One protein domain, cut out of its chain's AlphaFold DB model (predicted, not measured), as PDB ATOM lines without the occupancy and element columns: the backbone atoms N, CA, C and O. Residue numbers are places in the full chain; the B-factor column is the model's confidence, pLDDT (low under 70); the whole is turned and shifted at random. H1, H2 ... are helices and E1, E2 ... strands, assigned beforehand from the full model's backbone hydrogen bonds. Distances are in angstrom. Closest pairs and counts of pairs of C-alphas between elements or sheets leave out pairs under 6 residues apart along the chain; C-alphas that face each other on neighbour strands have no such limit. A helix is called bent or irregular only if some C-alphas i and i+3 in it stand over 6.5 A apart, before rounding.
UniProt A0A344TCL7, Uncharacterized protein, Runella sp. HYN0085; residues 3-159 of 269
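Overview. This is residues 3 to 159 of the 269 residues of an uncharacterized protein of Runella sp. HYN0085 (UniProt A0A344TCL7). The domain is built on a strongly twisted, branched sheet of six strands, with the long, sharply bent strand E3 as its spine: the hairpin E2-E3 lies at one end of the domain, the hairpin E3-E4 at the other, and E1 runs along the bent part of E3. H2 and H4 cover one face of this sheet, H3 packs on E4 towards the end with the E3-E4 turn, H1 only grazes the sheet, and a long loop, residues 111 to 141, leads from E5 to the edge strand E6. The printed part has 157 residues, with four named helices and six named strands in the order E1 H1 E2 E3 E4 H2 H3 E5 E6 H4, and its class is mixed, helices and strands. The sheet is mixed too: E1, E2 and E4 are antiparallel neighbours of E3, while E4 and E5, and E5 and E6, are parallel. The whole is compact, with a radius of gyration of the C-alphas of 15.4 A and spans of 42 by 32 by 30 A.

Along the chain. Strand E1, residues 8 to 16, begins with C-alpha 8 at (73.126, 41.152, 79.238), is 22.6 A long and bends by 59 degrees at residue 11. H1 is residues 21 to 28 and E2 is residues 40 to 44. E3, residues 47 to 65, is 38.5 A long, bends by 84 degrees at residue 55 and ends with C-alpha 65 at (64.806, 56.275, 64.793). E4, residues 69 to 76, is 19.0 A long. H2, residues 78 to 88, measures 15.1 A and H3, residues 93 to 102, 14.4 A. E5 is residues 106 to 110, E6 residues 142 to 146, and H4 residues 147 to 152, with C-alpha 152 at (53.140, 52.713, 84.387).

Arrangement. E1 lies on one side of E3, E2 and E4 on the other side. N 13 and O 54 of E1 and E3 are within hydrogen-bond range at 3.0 A. E2, E3 and E4 form a meander, each strand the antiparallel neighbour of the one before; N 42 and O 49 are 2.9 A apart, N 63 and O 71 also 2.9 A. E4, H2, H3 and E5 make a strand-helix-strand unit, two parallel neighbour strands with helices between, and its crossover is left-handed; N 107 and O 72 are 2.9 A apart. Between E5 and E6, N 145 and O 108 are 2.9 A apart. H2 lies over E3 and E4 at a height over the sheet of 8.2 A; its closest C-alphas with E3 are those of Ile 63 and Glu 85, 6.2 A. H4 is on the same face as H2, and its closest C-alphas with E1 are those of Val 15 and Gly 148, 4.4 A. H2 and H4 are close but not clearly touching, His 80 and Leu 150 having the closest C-alphas, 6.9 A. H3, 8.1 A over the sheet, is only just over E4, with 3 of its 10 C-alphas falling on it; the C-alphas of Ile 71 and Ile 100 are closest, 7.0 A. H1 and H3 are apart. In H1, H2, H3 and H4 every O i to N i+4 pair is within hydrogen-bond range.

Size, cuts and confidence. The C-alphas farthest apart are those of Arg 46 and Asp 67, 46.0 A. The printed part has no cut. The links H1 to E2 and E5 to E6 are long, with 11 and 31 residues. Within the latter, residues 124 to 125 pair antiparallel with residues 144 to 145 of E6. The mean pLDDT of the printed part is 78.0, and 44 residues are under 70, among them residues 17 to 38 and 129 to 137.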
ATOM      1  N   GLU A   3      70.400  48.446  68.443       82.44
ATOM      2  CA  GLU A   3      71.711  47.796  68.550       82.44
ATOM      3  C   GLU A   3      72.064  47.638  70.038       82.44
ATOM      4  O   GLU A   3      72.014  48.615  70.782       82.44
ATOM      5  N   TYR A   4      72.427  46.435  70.488       78.38
ATOM      6  CA  TYR A   4      72.908  46.199  71.857       78.38
ATOM      7  C   TYR A   4      74.434  46.162  71.860       78.38
ATOM      8  O   TYR A   4      75.029  45.459  71.045       78.38
ATOM      9  N   THR A   5      75.070  46.932  72.743       66.06
ATOM     10  CA  THR A   5      76.535  47.129  72.730       66.06
ATOM     11  C   THR A   5      77.268  46.342  73.812       66.06
ATOM     12  O   THR A   5      78.495  46.299  73.819       66.06
ATOM     13  N   THR A   6      76.528  45.700  74.708       67.69
ATOM     14  CA  THR A   6      77.048  44.915  75.832       67.69
ATOM     15  C   THR A   6      76.224  43.649  76.001       67.69
ATOM     16  O   THR A   6      75.005  43.680  75.810       67.69
ATOM     17  N   GLU A   7      76.869  42.563  76.425       66.25
ATOM     18  CA  GLU A   7      76.163  41.357  76.861       66.25
ATOM     19  C   GLU A   7      75.193  41.686  78.016       66.25
ATOM     20  O   GLU A   7      75.489  42.569  78.833       66.25
ATOM     21  N   PRO A   8      74.030  41.015  78.103       63.09
ATOM     22  CA  PRO A   8      73.126  41.152  79.238       63.09
ATOM     23  C   PRO A   8      73.861  40.886  80.556       63.09
ATOM     24  O   PRO A   8      74.599  39.907  80.673       63.09
ATOM     25  N   VAL A   9      73.626  41.723  81.566       66.19
ATOM     26  CA  VAL A   9      74.145  41.501  82.920       66.19
ATOM     27  C   VAL A   9      72.957  41.416  83.863       66.19
ATOM     28  O   VAL A   9      72.072  42.271  83.842       66.19
ATOM     29  N   GLU A  10      72.917  40.388  84.707       63.75
ATOM     30  CA  GLU A  10      71.897  40.300  85.748       63.75
ATOM     31  C   GLU A  10      72.132  41.399  86.788       63.75
ATOM     32  O   GLU A  10      73.080  41.362  87.571       63.75
ATOM     33  N   ILE A  11      71.271  42.412  86.757       69.69
ATOM     34  CA  ILE A  11      71.231  43.505  87.724       69.69
ATOM     35  C   ILE A  11      69.793  43.595  88.229       69.69
ATOM     36  O   ILE A  11      68.848  43.506  87.440       69.69
ATOM     37  N   ASP A  12      69.636  43.774  89.539       75.19
ATOM     38  CA  ASP A  12      68.341  44.067  90.148       75.19
ATOM     39  C   ASP A  12      67.896  45.481  89.764       75.19
ATOM     40  O   ASP A  12      68.604  46.450  90.047       75.19
ATOM     41  N   VAL A  13      66.694  45.610  89.205       77.88
ATOM     42  CA  VAL A  13      66.009  46.906  89.076       77.88
ATOM     43  C   VAL A  13      64.886  47.031  90.074       77.88
ATOM     44  O   VAL A  13      64.266  46.038  90.450       77.88
ATOM     45  N   ARG A  14      64.576  48.262  90.469       81.69
ATOM     46  CA  ARG A  14      63.421  48.582  91.302       81.69
ATOM     47  C   ARG A  14      62.413  49.387  90.506       81.69
ATOM     48  O   ARG A  14      62.660  50.532  90.135       81.69
ATOM     49  N   VAL A  15      61.235  48.807  90.314       79.31
ATOM     50  CA  VAL A  15      60.043  49.540  89.881       79.31
ATOM     51  C   VAL A  15      59.268  49.948  91.122       79.31
ATOM     52  O   VAL A  15      59.096  49.149  92.036       79.31
ATOM     53  N   GLY A  16      58.836  51.199  91.209       72.19
ATOM     54  CA  GLY A  16      58.163  51.709  92.399       72.19
ATOM     55  C   GLY A  16      57.046  52.675  92.060       72.19
ATOM     56  O   GLY A  16      56.998  53.193  90.949       72.19
ATOM     57  N   ALA A  17      56.175  52.937  93.033       68.75
ATOM     58  CA  ALA A  17      55.132  53.958  92.928       68.75
ATOM     59  C   ALA A  17      55.576  55.301  93.532       68.75
ATOM     60  O   ALA A  17      56.398  55.334  94.449       68.75
ATOM     61  N   GLY A  18      55.011  56.412  93.049       63.66
ATOM     62  CA  GLY A  18      55.241  57.755  93.590       63.66
ATOM     63  C   GLY A  18      54.381  58.098  94.813       63.66
ATOM     64  O   GLY A  18      54.078  57.255  95.657       63.66
ATOM     65  N   TYR A  19      54.011  59.375  94.956       58.19
ATOM     66  CA  TYR A  19      53.253  59.873  96.113       58.19
ATOM     67  C   TYR A  19      51.732  59.793  95.912       58.19
ATOM     68  O   TYR A  19      51.229  59.907  94.800       58.19
ATOM     69  N   GLY A  20      50.981  59.698  97.017       61.44
ATOM     70  CA  GLY A  20      49.528  59.918  97.018       61.44
ATOM     71  C   GLY A  20      48.755  58.927  96.142       61.44
ATOM     72  O   GLY A  20      48.893  57.720  96.318       61.44
ATOM     73  N   HIS A  21      47.938  59.438  95.214       54.28
ATOM     74  CA  HIS A  21      47.091  58.631  94.327       54.28
ATOM     75  C   HIS A  21      47.882  57.638  93.457       54.28
ATOM     76  O   HIS A  21      47.385  56.544  93.206       54.28
ATOM     77  N   GLU A  22      49.127  57.957  93.077       58.44
ATOM     78  CA  GLU A  22      50.005  57.033  92.336       58.44
ATOM     79  C   GLU A  22      50.335  55.783  93.162       58.44
ATOM     80  O   GLU A  22      50.369  54.675  92.636       58.44
ATOM     81  N   ARG A  23      50.511  55.943  94.481       60.72
ATOM     82  CA  ARG A  23      50.763  54.832  95.409       60.72
ATOM     83  C   ARG A  23      49.569  53.886  95.513       60.72
ATOM     84  O   ARG A  23      49.784  52.699  95.722       60.72
ATOM     85  N   ALA A  24      48.343  54.402  95.430       59.31
ATOM     86  CA  ALA A  24      47.134  53.581  95.453       59.31
ATOM     87  C   ALA A  24      46.947  52.861  94.108       59.31
ATOM     88  O   ALA A  24      46.919  51.638  94.077       59.31
ATOM     89  N   ALA A  25      46.976  53.611  93.001       58.78
ATOM     90  CA  ALA A  25      46.763  53.074  91.657       58.78
ATOM     91  C   ALA A  25      47.769  51.975  91.272       58.78
ATOM     92  O   ALA A  25      47.389  50.970  90.682       58.78
ATOM     93  N   LEU A  26      49.045  52.137  91.640       57.03
ATOM     94  CA  LEU A  26      50.088  51.157  91.321       57.03
ATOM     95  C   LEU A  26      50.119  49.966  92.290       57.03
ATOM     96  O   LEU A  26      50.599  48.905  91.917       57.03
ATOM     97  N   ARG A  27      49.586  50.106  93.513       55.44
ATOM     98  CA  ARG A  27      49.387  48.960  94.422       55.44
ATOM     99  C   ARG A  27      48.231  48.070  93.977       55.44
ATOM    100  O   ARG A  27      48.300  46.862  94.181       55.44
ATOM    101  N   ASP A  28      47.202  48.666  93.382       55.19
ATOM    102  CA  ASP A  28      46.032  47.949  92.867       55.19
ATOM    103  C   ASP A  28      46.344  47.207  91.552       55.19
ATOM    104  O   ASP A  28      45.680  46.229  91.209       55.19
ATOM    105  N   LEU A  29      47.419  47.603  90.859       55.50
ATOM    106  CA  LEU A  29      48.093  46.809  89.829       55.50
ATOM    107  C   LEU A  29      48.902  45.690  90.516       55.50
ATOM    108  O   LEU A  29      50.127  45.713  90.587       55.50
ATOM    109  N   LEU A  30      48.186  44.701  91.060       48.53
ATOM    110  CA  LEU A  30      48.709  43.530  91.791       48.53
ATOM    111  C   LEU A  30      49.624  42.609  90.958       48.53
ATOM    112  O   LEU A  30      50.076  41.577  91.449       48.53
ATOM    113  N   VAL A  31      49.877  42.957  89.701       55.53
ATOM    114  CA  VAL A  31      50.660  42.182  88.747       55.53
ATOM    115  C   VAL A  31      51.867  43.036  88.390       55.53
ATOM    116  O   VAL A  31      51.783  43.976  87.601       55.53
ATOM    117  N   GLY A  32      52.987  42.720  89.030       50.06
ATOM    118  CA  GLY A  32      54.285  43.235  88.631       50.06
ATOM    119  C   GLY A  32      54.615  42.910  87.172       50.06
ATOM    120  O   GLY A  32      53.954  42.071  86.564       50.06
ATOM    121  N   PRO A  33      55.665  43.500  86.591       49.94
ATOM    122  CA  PRO A  33      56.088  43.211  85.215       49.94
ATOM    123  C   PRO A  33      56.434  41.732  84.924       49.94
ATOM    124  O   PRO A  33      56.501  41.352  83.760       49.94
ATOM    125  N   ASP A  34      56.614  40.887  85.946       52.25
ATOM    126  CA  ASP A  34      56.771  39.422  85.854       52.25
ATOM    127  C   ASP A  34      55.539  38.626  86.343       52.25
ATOM    128  O   ASP A  34      55.563  37.397  86.432       52.25
ATOM    129  N   GLY A  35      54.475  39.333  86.721       50.47
ATOM    130  CA  GLY A  35      53.204  38.810  87.203       50.47
ATOM    131  C   GLY A  35      53.235  37.942  88.457       50.47
ATOM    132  O   GLY A  35      52.231  37.290  88.742       50.47
ATOM    133  N   THR A  36      54.340  37.912  89.208       52.91
ATOM    134  CA  THR A  36      54.503  36.971  90.337       52.91
ATOM    135  C   THR A  36      55.102  37.573  91.611       52.91
ATOM    136  O   THR A  36      55.162  36.891  92.634       52.91
ATOM    137  N   SER A  37      55.496  38.846  91.607       58.12
ATOM    138  CA  SER A  37      56.225  39.436  92.734       58.12
ATOM    139  C   SER A  37      55.361  40.141  93.786       58.12
ATOM    140  O   SER A  37      54.374  40.812  93.488       58.12
ATOM    141  N   SER A  38      55.812  40.073  95.042       64.75
ATOM    142  CA  SER A  38      55.311  40.885  96.153       64.75
ATOM    143  C   SER A  38      55.963  42.271  96.192       64.75
ATOM    144  O   SER A  38      57.181  42.387  96.064       64.75
ATOM    145  N   TRP A  39      55.173  43.311  96.459       75.12
ATOM    146  CA  TRP A  39      55.678  44.657  96.742       75.12
ATOM    147  C   TRP A  39      56.402  44.714  98.096       75.12
ATOM    148  O   TRP A  39      55.838  44.349  99.128       75.12
ATOM    149  N   GLU A  40      57.615  45.255  98.112       79.62
ATOM    150  CA  GLU A  40      58.398  45.559  99.312       79.62
ATOM    151  C   GLU A  40      58.348  47.057  99.632       79.62
ATOM    152  O   GLU A  40      58.009  47.881  98.788       79.62
ATOM    153  N   SER A  41      58.695  47.442 100.861       79.00
ATOM    154  CA  SER A  41      58.802  48.850 101.257       79.00
ATOM    155  C   SER A  41      60.271  49.245 101.374       79.00
ATOM    156  O   SER A  41      60.964  48.758 102.266       79.00
ATOM    157  N   VAL A  42      60.739  50.154 100.518       79.94
ATOM    158  CA  VAL A  42      62.104  50.697 100.578       79.94
ATOM    159  C   VAL A  42      62.070  52.154 101.016       79.94
ATOM    160  O   VAL A  42      61.331  52.977 100.475       79.94
ATOM    161  N   ARG A  43      62.909  52.482 102.001       78.44
ATOM    162  CA  ARG A  43      63.078  53.850 102.482       78.44
ATOM    163  C   ARG A  43      64.058  54.608 101.598       78.44
ATOM    164  O   ARG A  43      65.232  54.255 101.537       78.44
ATOM    165  N   VAL A  44      63.594  55.689 100.977       70.38
ATOM    166  CA  VAL A  44      64.431  56.612 100.198       70.38
ATOM    167  C   VAL A  44      64.341  58.006 100.815       70.38
ATOM    168  O   VAL A  44      63.276  58.628 100.902       70.38
ATOM    169  N   GLY A  45      65.473  58.484 101.335       74.19
ATOM    170  CA  GLY A  45      65.532  59.695 102.146       74.19
ATOM    171  C   GLY A  45      64.643  59.602 103.396       74.19
ATOM    172  O   GLY A  45      64.903  58.837 104.327       74.19
ATOM    173  N   ARG A  46      63.585  60.423 103.445       72.88
ATOM    174  CA  ARG A  46      62.661  60.518 104.595       72.88
ATOM    175  C   ARG A  46      61.335  59.775 104.400       72.88
ATOM    176  O   ARG A  46      60.457  59.928 105.244       72.88
ATOM    177  N   ARG A  47      61.145  59.053 103.293       72.56
ATOM    178  CA  ARG A  47      59.858  58.436 102.945       72.56
ATOM    179  C   ARG A  47      60.035  56.990 102.502       72.56
ATOM    180  O   ARG A  47      61.084  56.627 101.978       72.56
ATOM    181  N   ASP A  48      58.985  56.208 102.706       76.88
ATOM    182  CA  ASP A  48      58.908  54.815 102.283       76.88
ATOM    183  C   ASP A  48      58.119  54.705 100.979       76.88
ATOM    184  O   ASP A  48      57.031  55.278 100.845       76.88
ATOM    185  N   PHE A  49      58.667  53.952 100.033       76.06
ATOM    186  CA  PHE A  49      58.078  53.713  98.725       76.06
ATOM    187  C   PHE A  49      57.830  52.217  98.544       76.06
ATOM    188  O   PHE A  49      58.713  51.420  98.871       76.06
ATOM    189  N   PRO A  50      56.649  51.815  98.038       76.31
ATOM    190  CA  PRO A  50      56.474  50.449  97.587       76.31
ATOM    191  C   PRO A  50      57.315  50.250  96.325       76.31
ATOM    192  O   PRO A  50      57.193  51.029  95.375       76.31
ATOM    193  N   VAL A  51      58.160  49.229  96.330       79.62
ATOM    194  CA  VAL A  51      58.975  48.838  95.186       79.62
ATOM    195  C   VAL A  51      58.880  47.339  94.957       79.62
ATOM    196  O   VAL A  51      58.682  46.568  95.890       79.62
ATOM    197  N   GLN A  52      59.064  46.931  93.717       78.12
ATOM    198  CA  GLN A  52      59.269  45.552  93.331       78.12
ATOM    199  C   GLN A  52      60.646  45.442  92.687       78.12
ATOM    200  O   GLN A  52      61.042  46.299  91.893       78.12
ATOM    201  N   ARG A  53      61.369  44.380  93.040       76.94
ATOM    202  CA  ARG A  53      62.648  44.036  92.421       76.94
ATOM    203  C   ARG A  53      62.378  43.191  91.187       76.94
ATOM    204  O   ARG A  53      61.586  42.257  91.269       76.94
ATOM    205  N   MET A  54      63.029  43.500  90.075       72.88
ATOM    206  CA  MET A  54      63.006  42.634  88.903       72.88
ATOM    207  C   MET A  54      64.424  42.171  88.585       72.88
ATOM    208  O   MET A  54      65.328  43.011  88.519       72.88
ATOM    209  N   PRO A  55      64.623  40.867  88.355       62.84
ATOM    210  CA  PRO A  55      65.859  40.380  87.780       62.84
ATOM    211  C   PRO A  55      65.840  40.669  86.274       62.84
ATOM    212  O   PRO A  55      64.825  40.403  85.631       62.84
ATOM    213  N   TYR A  56      66.961  41.172  85.736       66.62
ATOM    214  CA  TYR A  56      67.336  41.249  84.306       66.62
ATOM    215  C   TYR A  56      67.430  42.669  83.714       66.62
ATOM    216  O   TYR A  56      66.452  43.415  83.654       66.62
ATOM    217  N   MET A  57      68.608  43.012  83.172       71.31
ATOM    218  CA  MET A  57      68.876  44.277  82.482       71.31
ATOM    219  C   MET A  57      69.915  44.092  81.356       71.31
ATOM    220  O   MET A  57      70.857  43.314  81.471       71.31
ATOM    221  N   LEU A  58      69.765  44.830  80.257       63.81
ATOM    222  CA  LEU A  58      70.827  45.057  79.274       63.81
ATOM    223  C   LEU A  58      71.558  46.344  79.665       63.81
ATOM    224  O   LEU A  58      70.912  47.356  79.955       63.81
ATOM    225  N   GLN A  59      72.890  46.310  79.700       67.81
ATOM    226  CA  GLN A  59      73.664  47.470  80.141       67.81
ATOM    227  C   GLN A  59      73.514  48.634  79.167       67.81
ATOM    228  O   GLN A  59      73.004  49.666  79.581       67.81
ATOM    229  N   ASP A  60      73.838  48.460  77.889       82.25
ATOM    230  CA  ASP A  60      73.884  49.576  76.948       82.25
ATOM    231  C   ASP A  60      73.304  49.198  75.579       82.25
ATOM    232  O   ASP A  60      73.445  48.071  75.086       82.25
ATOM    233  N   GLY A  61      72.682  50.168  74.918       87.75
ATOM    234  CA  GLY A  61      72.381  50.048  73.502       87.75
ATOM    235  C   GLY A  61      72.015  51.368  72.844       87.75
ATOM    236  O   GLY A  61      71.982  52.432  73.464       87.75
ATOM    237  N   ILE A  62      71.749  51.287  71.549       92.88
ATOM    238  CA  ILE A  62      71.511  52.430  70.680       92.88
ATOM    239  C   ILE A  62      70.170  52.226  69.996       92.88
ATOM    240  O   ILE A  62      69.963  51.251  69.272       92.88
ATOM    241  N   ILE A  63      69.263  53.171  70.216       95.00
ATOM    242  CA  ILE A  63      68.009  53.266  69.481       95.00
ATOM    243  C   ILE A  63      68.252  54.152  68.264       95.00
ATOM    244  O   ILE A  63      68.676  55.298  68.396       95.00
ATOM    245  N   THR A  64      67.964  53.621  67.082       95.62
ATOM    246  CA  THR A  64      67.980  54.374  65.828       95.62
ATOM    247  C   THR A  64      66.554  54.586  65.347       95.62
ATOM    248  O   THR A  64      65.879  53.603  65.031       95.62
ATOM    249  N   VAL A  65      66.129  55.845  65.278       93.69
ATOM    250  CA  VAL A  65      64.806  56.275  64.793       93.69
ATOM    251  C   VAL A  65      64.941  57.226  63.613       93.69
ATOM    252  O   VAL A  65      65.993  57.852  63.428       93.69
ATOM    253  N   HIS A  66      63.865  57.356  62.834       89.38
ATOM    254  CA  HIS A  66      63.842  58.170  61.611       89.38
ATOM    255  C   HIS A  66      65.003  57.802  60.665       89.38
ATOM    256  O   HIS A  66      65.544  56.697  60.726       89.38
ATOM    257  N   ASP A  67      65.416  58.728  59.799       84.06
ATOM    258  CA  ASP A  67      66.505  58.557  58.828       84.06
ATOM    259  C   ASP A  67      67.913  58.518  59.483       84.06
ATOM    260  O   ASP A  67      68.833  59.221  59.069       84.06
ATOM    261  N   GLY A  68      68.100  57.688  60.519       91.06
ATOM    262  CA  GLY A  68      69.406  57.361  61.102       91.06
ATOM    263  C   GLY A  68      69.778  58.105  62.387       91.06
ATOM    264  O   GLY A  68      70.954  58.112  62.757       91.06
ATOM    265  N   ILE A  69      68.821  58.715  63.091       94.69
ATOM    266  CA  ILE A  69      69.101  59.415  64.352       94.69
ATOM    267  C   ILE A  69      69.358  58.386  65.454       94.69
ATOM    268  O   ILE A  69      68.465  57.627  65.823       94.69
ATOM    269  N   ARG A  70      70.584  58.381  65.991       96.12
ATOM    270  CA  ARG A  70      71.065  57.431  67.007       96.12
ATOM    271  C   ARG A  70      71.005  58.048  68.404       96.12
ATOM    272  O   ARG A  70      71.628  59.078  68.648       96.12
ATOM    273  N   ILE A  71      70.307  57.394  69.327       96.31
ATOM    274  CA  ILE A  71      70.178  57.803  70.730       96.31
ATOM    275  C   ILE A  71      70.688  56.672  71.618       96.31
ATOM    276  O   ILE A  71      70.198  55.546  71.545       96.31
ATOM    277  N   ASN A  72      71.666  56.985  72.467       94.19
ATOM    278  CA  ASN A  72      72.171  56.041  73.456       94.19
ATOM    279  C   ASN A  72      71.134  55.850  74.566       94.19
ATOM    280  O   ASN A  72      70.562  56.824  75.066       94.19
ATOM    281  N   VAL A  73      70.916  54.596  74.949       92.69
ATOM    282  CA  VAL A  73      70.077  54.215  76.078       92.69
ATOM    283  C   VAL A  73      70.872  53.295  76.985       92.69
ATOM    284  O   VAL A  73      71.403  52.275  76.547       92.69
ATOM    285  N   TYR A  74      70.915  53.658  78.259       88.75
ATOM    286  CA  TYR A  74      71.636  52.931  79.290       88.75
ATOM    287  C   TYR A  74      70.640  52.265  80.236       88.75
ATOM    288  O   TYR A  74      69.619  52.853  80.602       88.75
ATOM    289  N   ARG A  75      71.001  51.068  80.687       85.56
ATOM    290  CA  ARG A  75      70.406  50.313  81.790       85.56
ATOM    291  C   ARG A  75      68.969  49.860  81.552       85.56
ATOM    292  O   ARG A  75      68.109  50.027  82.401       85.56
ATOM    293  N   GLY A  76      68.655  49.278  80.401       84.94
ATOM    294  CA  GLY A  76      67.273  48.891  80.080       84.94
ATOM    295  C   GLY A  76      67.114  47.462  79.612       84.94
ATOM    296  O   GLY A  76      68.070  46.785  79.287       84.94
ATOM    297  N   THR A  77      65.882  46.978  79.549       81.62
ATOM    298  CA  THR A  77      65.567  45.687  78.928       81.62
ATOM    299  C   THR A  77      65.203  45.896  77.461       81.62
ATOM    300  O   THR A  77      64.839  47.001  77.061       81.62
ATOM    301  N   THR A  78      65.183  44.836  76.650       81.50
ATOM    302  CA  THR A  78      64.633  44.918  75.283       81.50
ATOM    303  C   THR A  78      63.238  45.547  75.254       81.50
ATOM    304  O   THR A  78      62.933  46.314  74.343       81.50
ATOM    305  N   HIS A  79      62.400  45.264  76.255       83.50
ATOM    306  CA  HIS A  79      61.073  45.861  76.363       83.50
ATOM    307  C   HIS A  79      61.140  47.379  76.593       83.50
ATOM    308  O   HIS A  79      60.488  48.124  75.865       83.50
ATOM    309  N   HIS A  80      61.984  47.847  77.523       88.50
ATOM    310  CA  HIS A  80      62.200  49.283  77.733       88.50
ATOM    311  C   HIS A  80      62.675  49.968  76.451       88.50
ATOM    312  O   HIS A  80      62.133  50.999  76.068       88.50
ATOM    313  N   PHE A  81      63.638  49.371  75.750       89.94
ATOM    314  CA  PHE A  81      64.178  49.936  74.514       89.94
ATOM    315  C   PHE A  81      63.113  50.054  73.420       89.94
ATOM    316  O   PHE A  81      63.046  51.084  72.763       89.94
ATOM    317  N   ARG A  82      62.241  49.051  73.258       89.38
ATOM    318  CA  ARG A  82      61.117  49.117  72.305       89.38
ATOM    319  C   ARG A  82      60.104  50.198  72.672       89.38
ATOM    320  O   ARG A  82      59.625  50.904  71.792       89.38
ATOM    321  N   LEU A  83      59.793  50.347  73.961       91.25
ATOM    322  CA  LEU A  83      58.886  51.393  74.438       91.25
ATOM    323  C   LEU A  83      59.461  52.790  74.165       91.25
ATOM    324  O   LEU A  83      58.754  53.679  73.688       91.25
ATOM    325  N   LEU A  84      60.755  52.981  74.435       94.69
ATOM    326  CA  LEU A  84      61.465  54.223  74.136       94.69
ATOM    327  C   LEU A  84      61.542  54.470  72.624       94.69
ATOM    328  O   LEU A  84      61.262  55.581  72.202       94.69
ATOM    329  N   GLU A  85      61.843  53.458  71.807       94.38
ATOM    330  CA  GLU A  85      61.867  53.554  70.338       94.38
ATOM    331  C   GLU A  85      60.517  54.024  69.792       94.38
ATOM    332  O   GLU A  85      60.460  55.044  69.109       94.38
ATOM    333  N   ALA A  86      59.421  53.363  70.181       91.88
ATOM    334  CA  ALA A  86      58.069  53.759  69.788       91.88
ATOM    335  C   ALA A  86      57.732  55.198  70.213       91.88
ATOM    336  O   ALA A  86      57.039  55.915  69.500       91.88
ATOM    337  N   THR A  87      58.251  55.641  71.359       94.00
ATOM    338  CA  THR A  87      58.063  57.018  71.833       94.00
ATOM    339  C   THR A  87      58.876  58.021  71.014       94.00
ATOM    340  O   THR A  87      58.373  59.085  70.663       94.00
ATOM    341  N   LEU A  88      60.134  57.696  70.710       95.19
ATOM    342  CA  LEU A  88      61.061  58.535  69.947       95.19
ATOM    343  C   LEU A  88      60.624  58.700  68.482       95.19
ATOM    344  O   LEU A  88      60.836  59.762  67.903       95.19
ATOM    345  N   GLU A  89      59.944  57.711  67.905       92.12
ATOM    346  CA  GLU A  89      59.324  57.810  66.572       92.12
ATOM    347  C   GLU A  89      58.191  58.858  66.503       92.12
ATOM    348  O   GLU A  89      57.914  59.418  65.442       92.12
ATOM    349  N   GLU A  90      57.561  59.197  67.631       90.00
ATOM    350  CA  GLU A  90      56.534  60.253  67.687       90.00
ATOM    351  C   GLU A  90      57.137  61.661  67.833       90.00
ATOM    352  O   GLU A  90      56.445  62.670  67.668       90.00
ATOM    353  N   LEU A  91      58.440  61.749  68.117       90.00
ATOM    354  CA  LEU A  91      59.169  63.006  68.248       90.00
ATOM    355  C   LEU A  91      59.791  63.406  66.903       90.00
ATOM    356  O   LEU A  91      60.418  62.572  66.249       90.00
ATOM    357  N   PRO A  92      59.683  64.676  66.476       88.50
ATOM    358  CA  PRO A  92      60.184  65.035  65.164       88.50
ATOM    359  C   PRO A  92      61.726  65.125  65.124       88.50
ATOM    360  O   PRO A  92      62.344  65.537  66.115       88.50
ATOM    361  N   PRO A  93      62.357  64.792  63.976       89.56
ATOM    362  CA  PRO A  93      63.804  64.588  63.851       89.56
ATOM    363  C   PRO A  93      64.682  65.680  64.472       89.56
ATOM    364  O   PRO A  93      65.536  65.384  65.301       89.56
ATOM    365  N   SER A  94      64.444  66.960  64.177       87.00
ATOM    366  CA  SER A  94      65.332  68.024  64.670       87.00
ATOM    367  C   SER A  94      65.204  68.338  66.170       87.00
ATOM    368  O   SER A  94      66.101  68.964  66.733       87.00
ATOM    369  N   HIS A  95      64.146  67.886  66.859       89.94
ATOM    370  CA  HIS A  95      64.063  67.952  68.329       89.94
ATOM    371  C   HIS A  95      64.957  66.868  68.917       89.94
ATOM    372  O   HIS A  95      65.626  67.119  69.913       89.94
ATOM    373  N   LEU A  96      64.995  65.685  68.292       92.31
ATOM    374  CA  LEU A  96      65.888  64.605  68.696       92.31
ATOM    375  C   LEU A  96      67.352  64.965  68.437       92.31
ATOM    376  O   LEU A  96      68.193  64.741  69.300       92.31
ATOM    377  N   GLU A  97      67.659  65.602  67.307       90.75
ATOM    378  CA  GLU A  97      68.999  66.136  67.037       90.75
ATOM    379  C   GLU A  97      69.415  67.172  68.088       90.75
ATOM    380  O   GLU A  97      70.511  67.086  68.646       90.75
ATOM    381  N   LEU A  98      68.535  68.130  68.409       88.69
ATOM    382  CA  LEU A  98      68.806  69.121  69.452       88.69
ATOM    383  C   LEU A  98      68.936  68.461  70.831       88.69
ATOM    384  O   LEU A  98      69.808  68.840  71.613       88.69
ATOM    385  N   PHE A  99      68.103  67.464  71.127       91.81
ATOM    386  CA  PHE A  99      68.198  66.667  72.344       91.81
ATOM    387  C   PHE A  99      69.574  66.011  72.454       91.81
ATOM    388  O   PHE A  99      70.245  66.235  73.453       91.81
ATOM    389  N   ILE A 100      70.048  65.309  71.423       93.25
ATOM    390  CA  ILE A 100      71.371  64.664  71.416       93.25
ATOM    391  C   ILE A 100      72.496  65.696  71.569       93.25
ATOM    392  O   ILE A 100      73.454  65.463  72.300       93.25
ATOM    393  N   GLN A 101      72.381  66.866  70.932       90.81
ATOM    394  CA  GLN A 101      73.370  67.941  71.083       90.81
ATOM    395  C   GLN A 101      73.462  68.449  72.527       90.81
ATOM    396  O   GLN A 101      74.554  68.739  73.018       90.81
ATOM    397  N   ARG A 102      72.321  68.581  73.212       88.81
ATOM    398  CA  ARG A 102      72.253  69.079  74.595       88.81
ATOM    399  C   ARG A 102      72.535  67.992  75.627       88.81
ATOM    400  O   ARG A 102      73.089  68.287  76.680       88.81
ATOM    401  N   LYS A 103      72.148  66.758  75.319       92.50
ATOM    402  CA  LYS A 103      72.199  65.570  76.166       92.50
ATOM    403  C   LYS A 103      72.876  64.426  75.406       92.50
ATOM    404  O   LYS A 103      72.216  63.471  75.001       92.50
ATOM    405  N   PRO A 104      74.200  64.504  75.190       92.25
ATOM    406  CA  PRO A 104      74.925  63.544  74.356       92.25
ATOM    407  C   PRO A 104      74.990  62.125  74.940       92.25
ATOM    408  O   PRO A 104      75.261  61.180  74.201       92.25
ATOM    409  N   LEU A 105      74.730  61.949  76.241       91.31
ATOM    410  CA  LEU A 105      74.545  60.618  76.823       91.31
ATOM    411  C   LEU A 105      73.131  60.070  76.591       91.31
ATOM    412  O   LEU A 105      72.872  58.929  76.924       91.31
ATOM    413  N   GLY A 106      72.200  60.821  76.008       94.00
ATOM    414  CA  GLY A 106      70.865  60.311  75.714       94.00
ATOM    415  C   GLY A 106      70.071  59.971  76.977       94.00
ATOM    416  O   GLY A 106      69.862  60.833  77.834       94.00
ATOM    417  N   ILE A 107      69.574  58.737  77.053       94.69
ATOM    418  CA  ILE A 107      68.585  58.301  78.044       94.69
ATOM    419  C   ILE A 107      69.234  57.328  79.024       94.69
ATOM    420  O   ILE A 107      69.766  56.293  78.634       94.69
ATOM    421  N   ILE A 108      69.138  57.632  80.311       91.38
ATOM    422  CA  ILE A 108      69.649  56.796  81.391       91.38
ATOM    423  C   ILE A 108      68.450  56.251  82.152       91.38
ATOM    424  O   ILE A 108      67.661  57.012  82.713       91.38
ATOM    425  N   LEU A 109      68.294  54.933  82.176       89.94
ATOM    426  CA  LEU A 109      67.261  54.320  82.994       89.94
ATOM    427  C   LEU A 109      67.768  54.083  84.415       89.94
ATOM    428  O   LEU A 109      68.933  53.739  84.642       89.94
ATOM    429  N   ASN A 110      66.898  54.333  85.389       87.88
ATOM    430  CA  ASN A 110      67.257  54.236  86.799       87.88
ATOM    431  C   ASN A 110      66.065  53.823  87.670       87.88
ATOM    432  O   ASN A 110      64.908  53.928  87.270       87.88
ATOM    433  N   ASP A 111      66.343  53.383  88.892       85.06
ATOM    434  CA  ASP A 111      65.311  53.021  89.866       85.06
ATOM    435  C   ASP A 111      64.476  54.243  90.264       85.06
ATOM    436  O   ASP A 111      63.251  54.188  90.357       85.06
ATOM    437  N   TYR A 112      65.146  55.374  90.476       84.12
ATOM    438  CA  TYR A 112      64.524  56.605  90.938       84.12
ATOM    439  C   TYR A 112      65.139  57.843  90.282       84.12
ATOM    440  O   TYR A 112      66.255  57.827  89.770       84.12
ATOM    441  N   ALA A 113      64.383  58.937  90.335       83.12
ATOM    442  CA  ALA A 113      64.757  60.254  89.843       83.12
ATOM    443  C   ALA A 113      64.577  61.313  90.943       83.12
ATOM    444  O   ALA A 113      63.646  61.238  91.751       83.12
ATOM    445  N   GLY A 114      65.445  62.330  90.958       77.00
ATOM    446  CA  GLY A 114      65.393  63.471  91.884       77.00
ATOM    447  C   GLY A 114      66.345  63.370  93.085       77.00
ATOM    448  O   GLY A 114      67.180  62.478  93.167       77.00
ATOM    449  N   LEU A 115      66.223  64.313  94.030       71.38
ATOM    450  CA  LEU A 115      67.142  64.459  95.175       71.38
ATOM    451  C   LEU A 115      66.431  64.482  96.533       71.38
ATOM    452  O   LEU A 115      65.406  65.148  96.693       71.38
ATOM    453  N   ASN A 116      67.029  63.860  97.553       70.19
ATOM    454  CA  ASN A 116      66.564  63.903  98.946       70.19
ATOM    455  C   ASN A 116      65.071  63.533  99.088       70.19
ATOM    456  O   ASN A 116      64.602  62.528  98.565       70.19
ATOM    457  N   SER A 117      64.283  64.371  99.771       64.00
ATOM    458  CA  SER A 117      62.833  64.206  99.949       64.00
ATOM    459  C   SER A 117      62.025  64.320  98.650       64.00
ATOM    460  O   SER A 117      60.807  64.142  98.664       64.00
ATOM    461  N   SER A 118      62.679  64.635  97.533       69.31
ATOM    462  CA  SER A 118      62.071  64.767  96.217       69.31
ATOM    463  C   SER A 118      62.308  63.532  95.329       69.31
ATOM    464  O   SER A 118      61.766  63.462  94.233       69.31
ATOM    465  N   MET A 119      63.030  62.509  95.785       77.00
ATOM    466  CA  MET A 119      63.172  61.280  94.996       77.00
ATOM    467  C   MET A 119      61.810  60.619  94.711       77.00
ATOM    468  O   MET A 119      60.906  60.668  95.554       77.00
ATOM    469  N   ARG A 120      61.646  60.058  93.507       78.62
ATOM    470  CA  ARG A 120      60.465  59.289  93.076       78.62
ATOM    471  C   ARG A 120      60.885  58.103  92.212       78.62
ATOM    472  O   ARG A 120      61.812  58.235  91.423       78.62
ATOM    473  N   PHE A 121      60.159  56.993  92.329       80.62
ATOM    474  CA  PHE A 121      60.299  55.817  91.458       80.62
ATOM    475  C   PHE A 121      59.421  55.894  90.199       80.62
ATOM    476  O   PHE A 121      59.609  55.121  89.263       80.62
ATOM    477  N   THR A 122      58.495  56.853  90.146       79.31
ATOM    478  CA  THR A 122      57.691  57.217  88.974       79.31
ATOM    479  C   THR A 122      58.078  58.619  88.515       79.31
ATOM    480  O   THR A 122      57.880  59.604  89.231       79.31
ATOM    481  N   GLY A 123      58.666  58.717  87.328       84.06
ATOM    482  CA  GLY A 123      58.907  59.981  86.644       84.06
ATOM    483  C   GLY A 123      60.220  60.000  85.876       84.06
ATOM    484  O   GLY A 123      60.802  58.965  85.555       84.06
ATOM    485  N   GLY A 124      60.665  61.207  85.571       87.25
ATOM    486  CA  GLY A 124      61.961  61.466  84.986       87.25
ATOM    487  C   GLY A 124      62.601  62.671  85.651       87.25
ATOM    488  O   GLY A 124      62.035  63.288  86.561       87.25
ATOM    489  N   VAL A 125      63.833  62.947  85.252       86.25
ATOM    490  CA  VAL A 125      64.468  64.222  85.542       86.25
ATOM    491  C   VAL A 125      65.499  64.538  84.475       86.25
ATOM    492  O   VAL A 125      66.220  63.661  83.997       86.25
ATOM    493  N   ASN A 126      65.601  65.821  84.161       84.31
ATOM    494  CA  ASN A 126      66.634  66.417  83.339       84.31
ATOM    495  C   ASN A 126      67.674  67.110  84.247       84.31
ATOM    496  O   ASN A 126      67.479  68.265  84.640       84.31
ATOM    497  N   PRO A 127      68.765  66.429  84.640       77.94
ATOM    498  CA  PRO A 127      69.708  66.958  85.616       77.94
ATOM    499  C   PRO A 127      70.537  68.083  84.991       77.94
ATOM    500  O   PRO A 127      70.975  67.990  83.845       77.94
ATOM    501  N   SER A 128      70.785  69.149  85.751       75.00
ATOM    502  CA  SER A 128      71.731  70.217  85.386       75.00
ATOM    503  C   SER A 128      73.118  70.032  86.013       75.00
ATOM    504  O   SER A 128      74.031  70.807  85.741       75.00
ATOM    505  N   ARG A 129      73.266  69.017  86.871       68.75
ATOM    506  CA  ARG A 129      74.496  68.587  87.544       68.75
ATOM    507  C   ARG A 129      74.378  67.111  87.910       68.75
ATOM    508  O   ARG A 129      73.253  66.620  88.028       68.75
ATOM    509  N   ASP A 130      75.508  66.471  88.178       64.56
ATOM    510  CA  ASP A 130      75.536  65.085  88.637       64.56
ATOM    511  C   ASP A 130      74.797  64.899  89.957       64.56
ATOM    512  O   ASP A 130      74.890  65.712  90.890       64.56
ATOM    513  N   TYR A 131      74.064  63.794  90.034       64.88
ATOM    514  CA  TYR A 131      73.520  63.313  91.288       64.88
ATOM    515  C   TYR A 131      74.536  62.378  91.941       64.88
ATOM    516  O   TYR A 131      75.115  61.507  91.309       64.88
ATOM    517  N   ALA A 132      74.785  62.581  93.235       55.56
ATOM    518  CA  ALA A 132      75.839  61.860  93.953       55.56
ATOM    519  C   ALA A 132      75.633  60.331  93.972       55.56
ATOM    520  O   ALA A 132      76.590  59.588  94.170       55.56
ATOM    521  N   ASP A 133      74.400  59.872  93.743       55.16
ATOM    522  CA  ASP A 133      74.021  58.461  93.824       55.16
ATOM    523  C   ASP A 133      74.089  57.728  92.467       55.16
ATOM    524  O   ASP A 133      73.889  56.515  92.403       55.16
ATOM    525  N   THR A 134      74.400  58.426  91.373       53.84
ATOM    526  CA  THR A 134      74.547  57.869  90.016       53.84
ATOM    527  C   THR A 134      76.020  57.799  89.629       53.84
ATOM    528  O   THR A 134      76.501  58.440  88.707       53.84
ATOM    529  N   ALA A 135      76.767  56.958  90.340       52.31
ATOM    530  CA  ALA A 135      78.232  56.918  90.304       52.31
ATOM    531  C   ALA A 135      78.899  56.508  88.963       52.31
ATOM    532  O   ALA A 135      80.111  56.318  88.937       52.31
ATOM    533  N   VAL A 136      78.158  56.317  87.866       60.56
ATOM    534  CA  VAL A 136      78.688  55.701  86.629       60.56
ATOM    535  C   VAL A 136      78.611  56.623  85.409       60.56
ATOM    536  O   VAL A 136      79.377  56.427  84.471       60.56
ATOM    537  N   LEU A 137      77.729  57.626  85.400       66.69
ATOM    538  CA  LEU A 137      77.513  58.506  84.249       66.69
ATOM    539  C   LEU A 137      77.389  59.963  84.705       66.69
ATOM    540  O   LEU A 137      76.883  60.233  85.790       66.69
ATOM    541  N   ASP A 138      77.841  60.887  83.856       77.44
ATOM    542  CA  ASP A 138      77.572  62.319  84.021       77.44
ATOM    543  C   ASP A 138      76.107  62.580  83.654       77.44
ATOM    544  O   ASP A 138      75.749  62.844  82.502       77.44
ATOM    545  N   ASP A 139      75.239  62.436  84.645       74.94
ATOM    546  CA  ASP A 139      73.793  62.573  84.532       74.94
ATOM    547  C   ASP A 139      73.369  63.931  83.965       74.94
ATOM    548  O   ASP A 139      72.326  64.043  83.315       74.94
ATOM    549  N   SER A 140      74.187  64.973  84.146       81.69
ATOM    550  CA  SER A 140      73.907  66.290  83.569       81.69
ATOM    551  C   SER A 140      73.937  66.289  82.038       81.69
ATOM    552  O   SER A 140      73.332  67.152  81.393       81.69
ATOM    553  N   ARG A 141      74.573  65.281  81.435       88.44
ATOM    554  CA  ARG A 141      74.660  65.069  79.987       88.44
ATOM    555  C   ARG A 141      73.631  64.073  79.453       88.44
ATOM    556  O   ARG A 141      73.644  63.810  78.250       88.44
ATOM    557  N   GLY A 142      72.741  63.556  80.299       90.06
ATOM    558  CA  GLY A 142      71.608  62.712  79.919       90.06
ATOM    559  C   GLY A 142      70.276  63.219  80.478       90.06
ATOM    560  O   GLY A 142      70.195  64.280  81.109       90.06
ATOM    561  N   ILE A 143      69.216  62.458  80.220       91.56
ATOM    562  CA  ILE A 143      67.964  62.511  80.984       91.56
ATOM    563  C   ILE A 143      67.771  61.178  81.694       91.56
ATOM    564  O   ILE A 143      68.080  60.124  81.138       91.56
ATOM    565  N   ILE A 144      67.257  61.229  82.916       91.38
ATOM    566  CA  ILE A 144      66.968  60.042  83.709       91.38
ATOM    567  C   ILE A 144      65.487  59.725  83.558       91.38
ATOM    568  O   ILE A 144      64.650  60.594  83.794       91.38
ATOM    569  N   ILE A 145      65.161  58.483  83.216       92.44
ATOM    570  CA  ILE A 145      63.784  57.977  83.190       92.44
ATOM    571  C   ILE A 145      63.698  56.788  84.137       92.44
ATOM    572  O   ILE A 145      64.521  55.876  84.072       92.44
ATOM    573  N   THR A 146      62.714  56.782  85.035       90.38
ATOM    574  CA  THR A 146      62.616  55.695  86.006       90.38
ATOM    575  C   THR A 146      61.966  54.446  85.423       90.38
ATOM    576  O   THR A 146      61.061  54.534  84.588       90.38
ATOM    577  N   TYR A 147      62.338  53.264  85.919       87.50
ATOM    578  CA  TYR A 147      61.650  52.025  85.535       87.50
ATOM    579  C   TYR A 147      60.160  52.060  85.892       87.50
ATOM    580  O   TYR A 147      59.330  51.604  85.111       87.50
ATOM    581  N   GLY A 148      59.796  52.659  87.034       84.75
ATOM    582  CA  GLY A 148      58.390  52.803  87.423       84.75
ATOM    583  C   GLY A 148      57.580  53.685  86.466       84.75
ATOM    584  O   GLY A 148      56.394  53.419  86.260       84.75
ATOM    585  N   ALA A 149      58.201  54.685  85.823       86.31
ATOM    586  CA  ALA A 149      57.551  55.452  84.759       86.31
ATOM    587  C   ALA A 149      57.282  54.585  83.527       86.31
ATOM    588  O   ALA A 149      56.162  54.568  83.030       86.31
ATOM    589  N   LEU A 150      58.281  53.835  83.054       87.94
ATOM    590  CA  LEU A 150      58.114  52.959  81.890       87.94
ATOM    591  C   LEU A 150      57.065  51.874  82.142       87.94
ATOM    592  O   LEU A 150      56.225  51.624  81.283       87.94
ATOM    593  N   TRP A 151      57.061  51.291  83.339       81.62
ATOM    594  CA  TRP A 151      56.072  50.292  83.727       81.62
ATOM    595  C   TRP A 151      54.652  50.867  83.775       81.62
ATOM    596  O   TRP A 151      53.731  50.260  83.242       81.62
ATOM    597  N   SER A 152      54.466  52.074  84.314       78.56
ATOM    598  CA  SER A 152      53.140  52.713  84.387       78.56
ATOM    599  C   SER A 152      52.487  52.929  83.014       78.56
ATOM    600  O   SER A 152      51.276  53.122  82.935       78.56
ATOM    601  N   PHE A 153      53.278  52.906  81.938       78.81
ATOM    602  CA  PHE A 153      52.824  53.149  80.569       78.81
ATOM    603  C   PHE A 153      53.142  52.005  79.598       78.81
ATOM    604  O   PHE A 153      53.018  52.184  78.387       78.81
ATOM    605  N   HIS A 154      53.521  50.828  80.101       77.50
ATOM    606  CA  HIS A 154      53.897  49.698  79.249       77.50
ATOM    607  C   HIS A 154      52.757  49.277  78.305       77.50
ATOM    608  O   HIS A 154      52.980  49.131  77.103       77.50
ATOM    609  N   ASP A 155      51.526  49.204  78.819       78.44
ATOM    610  CA  ASP A 155      50.326  48.868  78.042       78.44
ATOM    611  C   ASP A 155      49.933  49.952  77.032       78.44
ATOM    612  O   ASP A 155      49.285  49.675  76.022       78.44
ATOM    613  N   ASN A 156      50.345  51.200  77.269       77.25
ATOM    614  CA  ASN A 156      50.047  52.307  76.365       77.25
ATOM    615  C   ASN A 156      50.910  52.255  75.094       77.25
ATOM    616  O   ASN A 156      50.563  52.887  74.094       77.25
ATOM    617  N   GLY A 157      52.031  51.525  75.125       85.69
ATOM    618  CA  GLY A 157      52.966  51.410  74.005       85.69
ATOM    619  C   GLY A 157      53.824  52.658  73.760       85.69
ATOM    620  O   GLY A 157      54.481  52.740  72.727       85.69
ATOM    621  N   PHE A 158      53.841  53.621  74.688       88.12
ATOM    622  CA  PHE A 158      54.720  54.798  74.664       88.12
ATOM    623  C   PHE A 158      55.029  55.296  76.089       88.12
ATOM    624  O   PHE A 158      54.325  54.965  77.037       88.12
ATOM    625  N   SER A 159      56.052  56.142  76.243       90.62
ATOM    626  CA  SER A 159      56.450  56.777  77.504       90.62
ATOM    627  C   SER A 159      56.173  58.288  77.474       90.62
ATOM    628  O   SER A 159      56.997  59.059  76.976       90.62
TER     629      SER A 159